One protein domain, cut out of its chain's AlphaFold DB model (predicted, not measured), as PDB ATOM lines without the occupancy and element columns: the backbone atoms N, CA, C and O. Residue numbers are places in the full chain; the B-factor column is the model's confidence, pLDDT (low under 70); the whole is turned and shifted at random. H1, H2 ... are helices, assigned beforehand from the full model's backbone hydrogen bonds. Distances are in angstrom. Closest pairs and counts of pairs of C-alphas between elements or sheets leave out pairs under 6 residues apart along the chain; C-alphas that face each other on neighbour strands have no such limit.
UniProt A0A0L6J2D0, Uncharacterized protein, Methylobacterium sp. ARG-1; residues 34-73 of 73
ATOM      1  N   ASP A  34     -18.377  27.780  52.909       96.31
ATOM      2  CA  ASP A  34     -18.318  27.906  54.370       96.31
ATOM      3  C   ASP A  34     -17.626  26.680  54.995       96.31
ATOM      4  O   ASP A  34     -18.182  25.580  54.920       96.31
ATOM      5  N   PRO A  35     -16.464  26.842  55.663       96.56
ATOM      6  CA  PRO A  35     -15.764  25.736  56.316       96.56
ATOM      7  C   PRO A  35     -16.530  25.083  57.477       96.56
ATOM      8  O   PRO A  35     -16.162  23.993  57.916       96.56
ATOM      9  N   SER A  36     -17.569  25.749  57.990       96.44
ATOM     10  CA  SER A  36     -18.418  25.259  59.083       96.44
ATOM     11  C   SER A  36     -19.631  24.467  58.587       96.44
ATOM     12  O   SER A  36     -20.322  23.842  59.395       96.44
ATOM     13  N   ALA A  37     -19.918  24.492  57.282       97.19
ATOM     14  CA  ALA A  37     -21.033  23.749  56.714       97.19
ATOM     15  C   ALA A  37     -20.775  22.228  56.786       97.19
ATOM     16  O   ALA A  37     -19.645  21.778  56.560       97.19
ATOM     17  N   PRO A  38     -21.810  21.405  57.052       97.88
ATOM     18  CA  PRO A  38     -21.682  19.953  56.970       97.88
ATOM     19  C   PRO A  38     -21.187  19.522  55.582       97.88
ATOM     20  O   PRO A  38     -21.690  20.012  54.572       97.88
ATOM     21  N   GLY A  39     -20.220  18.603  55.522       96.44
ATOM     22  CA  GLY A  39     -19.682  18.088  54.256       96.44
ATOM     23  C   GLY A  39     -18.500  18.875  53.677       96.44
ATOM     24  O   GLY A  39     -17.884  18.417  52.714       96.44
ATOM     25  N   PHE A  40     -18.157  20.049  54.226       98.00
ATOM     26  CA  PHE A  40     -17.063  20.864  53.681       98.00
ATOM     27  C   PHE A  40     -15.719  20.131  53.729       98.00
ATOM     28  O   PHE A  40     -14.956  20.186  52.769       98.00
ATOM     29  N   LYS A  41     -15.416  19.435  54.833       97.62
ATOM     30  CA  LYS A  41     -14.133  18.734  54.999       97.62
ATOM     31  C   LYS A  41     -13.984  17.600  53.991       97.62
ATOM     32  O   LYS A  41     -12.911  17.423  53.424       97.62
ATOM     33  N   GLU A  42     -15.058  16.857  53.767       98.12
ATOM     34  CA  GLU A  42     -15.123  15.750  52.822       98.12
ATOM     35  C   GLU A  42     -14.933  16.255  51.389       98.12
ATOM     36  O   GLU A  42     -14.122  15.706  50.643       98.12
ATOM     37  N   GLU A  43     -15.615  17.341  51.022       97.69
ATOM     38  CA  GLU A  43     -15.479  17.941  49.696       97.69
ATOM     39  C   GLU A  43     -14.094  18.567  49.488       97.69
ATOM     40  O   GLU A  43     -13.482  18.360  48.440       97.69
ATOM     41  N   ALA A  44     -13.548  19.255  50.494       96.50
ATOM     42  CA  ALA A  44     -12.193  19.795  50.445       96.50
ATOM     43  C   ALA A  44     -11.152  18.680  50.258       96.50
ATOM     44  O   ALA A  44     -10.263  18.802  49.417       96.50
ATOM     45  N   ALA A  45     -11.288  17.563  50.981       97.06
ATOM     46  CA  ALA A  45     -10.411  16.405  50.825       97.06
ATOM     47  C   ALA A  45     -10.533  15.775  49.429       97.06
ATOM     48  O   ALA A  45      -9.519  15.459  48.805       97.06
ATOM     49  N   ARG A  46     -11.760  15.632  48.908       97.69
ATOM     50  CA  ARG A  46     -12.009  15.119  47.554       97.69
ATOM     51  C   ARG A  46     -11.358  16.006  46.489       97.69
ATOM     52  O   ARG A  46     -10.737  15.486  45.568       97.69
ATOM     53  N   GLN A  47     -11.486  17.327  46.611       95.81
ATOM     54  CA  GLN A  47     -10.889  18.282  45.673       95.81
ATOM     55  C   GLN A  47      -9.360  18.304  45.761       95.81
ATOM     56  O   GLN A  47      -8.699  18.268  44.728       95.81
ATOM     57  N   ALA A  48      -8.795  18.283  46.970       94.75
ATOM     58  CA  ALA A  48      -7.350  18.181  47.158       94.75
ATOM     59  C   ALA A  48      -6.791  16.903  46.513       94.75
ATOM     60  O   ALA A  48      -5.780  16.945  45.822       94.75
ATOM     61  N   ALA A  49      -7.482  15.770  46.665       96.69
ATOM     62  CA  ALA A  49      -7.076  14.516  46.035       96.69
ATOM     63  C   ALA A  49      -7.094  14.572  44.496       96.69
ATOM     64  O   ALA A  49      -6.277  13.908  43.868       96.69
ATOM     65  N   LEU A  50      -8.000  15.354  43.895       95.44
ATOM     66  CA  LEU A  50      -8.046  15.551  42.442       95.44
ATOM     67  C   LEU A  50      -6.910  16.434  41.922       95.44
ATOM     68  O   LEU A  50      -6.450  16.217  40.807       95.44
ATOM     69  N   LEU A  51      -6.491  17.429  42.705       94.81
ATOM     70  CA  LEU A  51      -5.398  18.332  42.338       94.81
ATOM     71  C   LEU A  51      -4.019  17.731  42.607       94.81
ATOM     72  O   LEU A  51      -3.048  18.159  41.994       94.81
ATOM     73  N   LYS A  52      -3.933  16.736  43.494       94.88
ATOM     74  CA  LYS A  52      -2.666  16.149  43.922       94.88
ATOM     75  C   LYS A  52      -1.826  15.658  42.737       94.88
ATOM     76  O   LYS A  52      -2.183  14.686  42.074       94.88
ATOM     77  N   GLY A  53      -0.664  16.277  42.541       93.19
ATOM     78  CA  GLY A  53       0.281  15.958  41.469       93.19
ATOM     79  C   GLY A  53      -0.049  16.589  40.113       93.19
ATOM     80  O   GLY A  53       0.654  16.315  39.140       93.19
ATOM     81  N   ALA A  54      -1.089  17.422  40.033       96.31
ATOM     82  CA  ALA A  54      -1.367  18.230  38.856       96.31
ATOM     83  C   ALA A  54      -0.329  19.368  38.741       96.31
ATOM     84  O   ALA A  54       0.055  19.943  39.764       96.31
ATOM     85  N   PRO A  55       0.128  19.731  37.529       96.19
ATOM     86  CA  PRO A  55       1.033  20.867  37.335       96.19
ATOM     87  C   PRO A  55       0.513  22.170  37.958       96.19
ATOM     88  O   PRO A  55       1.289  22.942  38.517       96.19
ATOM     89  N   GLU A  56      -0.802  22.380  37.918       94.88
ATOM     90  CA  GLU A  56      -1.476  23.548  38.480       94.88
ATOM     91  C   GLU A  56      -1.362  23.620  40.010       94.88
ATOM     92  O   GLU A  56      -1.322  24.715  40.568       94.88
ATOM     93  N   GLU A  57      -1.296  22.475  40.703       95.62
ATOM     94  CA  GLU A  57      -1.059  22.441  42.151       95.62
ATOM     95  C   GLU A  57       0.344  22.968  42.466       95.62
ATOM     96  O   GLU A  57       0.492  23.841  43.320       95.62
ATOM     97  N   ALA A  58       1.359  22.477  41.751       95.00
ATOM     98  CA  ALA A  58       2.741  22.905  41.943       95.00
ATOM     99  C   ALA A  58       2.912  24.403  41.647       95.00
ATOM    100  O   ALA A  58       3.432  25.133  42.485       95.00
ATOM    101  N   GLU A  59       2.394  24.878  40.510       95.94
ATOM    102  CA  GLU A  59       2.460  26.293  40.132       95.94
ATOM    103  C   GLU A  59       1.794  27.199  41.179       95.94
ATOM    104  O   GLU A  59       2.355  28.225  41.575       95.94
ATOM    105  N   ALA A  60       0.609  26.817  41.668       94.31
ATOM    106  CA  ALA A  60      -0.101  27.590  42.679       94.31
ATOM    107  C   ALA A  60       0.653  27.623  44.018       94.31
ATOM    108  O   ALA A  60       0.740  28.682  44.645       94.31
ATOM    109  N   LEU A  61       1.199  26.486  44.459       92.75
ATOM    110  CA  LEU A  61       1.965  26.403  45.703       92.75
ATOM    111  C   LEU A  61       3.275  27.195  45.618       92.75
ATOM    112  O   LEU A  61       3.578  27.931  46.558       92.75
ATOM    113  N   ASP A  62       3.992  27.126  44.495       93.81
ATOM    114  CA  ASP A  62       5.215  27.903  44.258       93.81
ATOM    115  C   ASP A  62       4.931  29.409  44.260       93.81
ATOM    116  O   ASP A  62       5.648  30.186  44.896       93.81
ATOM    117  N   PHE A  63       3.841  29.836  43.610       94.31
ATOM    118  CA  PHE A  63       3.404  31.231  43.640       94.31
ATOM    119  C   PHE A  63       3.099  31.705  45.069       94.31
ATOM    120  O   PHE A  63       3.547  32.780  45.473       94.31
ATOM    121  N   ILE A  64       2.354  30.912  45.847       92.38
ATOM    122  CA  ILE A  64       2.010  31.243  47.237       92.38
ATOM    123  C   ILE A  64       3.270  31.311  48.104       92.38
ATOM    124  O   ILE A  64       3.413  32.243  48.895       92.38
ATOM    125  N   ALA A  65       4.188  30.354  47.944       91.38
ATOM    126  CA  ALA A  65       5.449  30.318  48.670       91.38
ATOM    127  C   ALA A  65       6.312  31.551  48.368       91.38
ATOM    128  O   ALA A  65       6.841  32.157  49.291       91.38
ATOM    129  N   ALA A  66       6.393  31.970  47.103       93.12
ATOM    130  CA  ALA A  66       7.153  33.150  46.695       93.12
ATOM    131  C   ALA A  66       6.515  34.482  47.134       93.12
ATOM    132  O   ALA A  66       7.214  35.483  47.287       93.12
ATOM    133  N   ALA A  67       5.192  34.521  47.315       93.38
ATOM    134  CA  ALA A  67       4.467  35.729  47.705       93.38
ATOM    135  C   ALA A  67       4.520  36.027  49.215       93.38
ATOM    136  O   ALA A  67       4.122  37.123  49.623       93.38
ATOM    137  N   PHE A  68       4.960  35.075  50.044       86.12
ATOM    138  CA  PHE A  68       4.913  35.185  51.500       86.12
ATOM    139  C   PHE A  68       6.289  34.955  52.130       86.12
ATOM    140  O   PHE A  68       6.951  33.961  51.850       86.12
ATOM    141  N   ASP A  69       6.704  35.864  53.011       83.25
ATOM    142  CA  ASP A  69       7.920  35.711  53.813       83.25
ATOM    143  C   ASP A  69       7.586  34.821  55.020       83.25
ATOM    144  O   ASP A  69       7.068  35.284  56.042       83.25
ATOM    145  N   TRP A  70       7.727  33.506  54.839       80.62
ATOM    146  CA  TRP A  70       7.427  32.535  55.888       80.62
ATOM    147  C   TRP A  70       8.452  32.671  57.018       80.62
ATOM    148  O   TRP A  70       9.649  32.684  56.741       80.62
ATOM    149  N   PRO A  71       8.023  32.752  58.290       82.06
ATOM    150  CA  PRO A  71       8.973  32.723  59.391       82.06
ATOM    151  C   PRO A  71       9.750  31.401  59.355       82.06
ATOM    152  O   PRO A  71       9.146  30.333  59.235       82.06
ATOM    153  N   GLU A  72      11.077  31.491  59.455       76.25
ATOM    154  CA  GLU A  72      11.945  30.326  59.640       76.25
ATOM    155  C   GLU A  72      11.518  29.550  60.908       76.25
ATOM    156  O   GLU A  72      11.040  30.174  61.866       76.25
ATOM    157  N   PRO A  73      11.640  28.210  60.905       69.19
ATOM    158  CA  PRO A  73      11.180  27.353  61.996       69.19
ATOM    159  C   PRO A  73      11.874  27.606  63.342       69.19
ATOM    160  O   PRO A  73      13.067  27.990  63.363       69.19
TER     161      PRO A  73
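What this domain is: This is residues 34 to 73 of the 73 residues of an uncharacterized protein of Methylobacterium sp. ARG-1 (UniProt A0A0L6J2D0). Two helices of similar length, H2 and H1, meet near their ends as a wide V, with no third part filling the space between the arms. Residues 34 to 39 make a short tail at the open end of H1, and residues 68 to 73 a tail at that of H2. The printed part has 40 residues with two named helices, H1 then H2, and no named strand: all helix. It is only just extended, close to loose, with a radius of gyration of the C-alphas of 13.5 A and spans of 34 by 24 by 17 A.

How they stand to each other: H2, residues 55 to 67, and H1, residues 40 to 51, are close but not clearly touching; their closest C-alphas, those of Leu 51 and Glu 57, are 6.0 A apart. Their lines are only just about perpendicular, at 72 degrees. In H1 and H2 every O i to N i+4 pair is within hydrogen-bond range.

Where its parts are: H2 measures 18.4 A, ending at C-alpha 67 (4.467, 35.729, 47.705). H1 measures 16.5 A, beginning at C-alpha 40 (-17.063, 20.864, 53.681).

The domain as a whole: The C-alphas farthest apart, of Pro 38 and Glu 72, are 35.3 A apart. The printed part has no cut, and the link from H1 to H2 is tight. Residue 73 has pLDDT under 70.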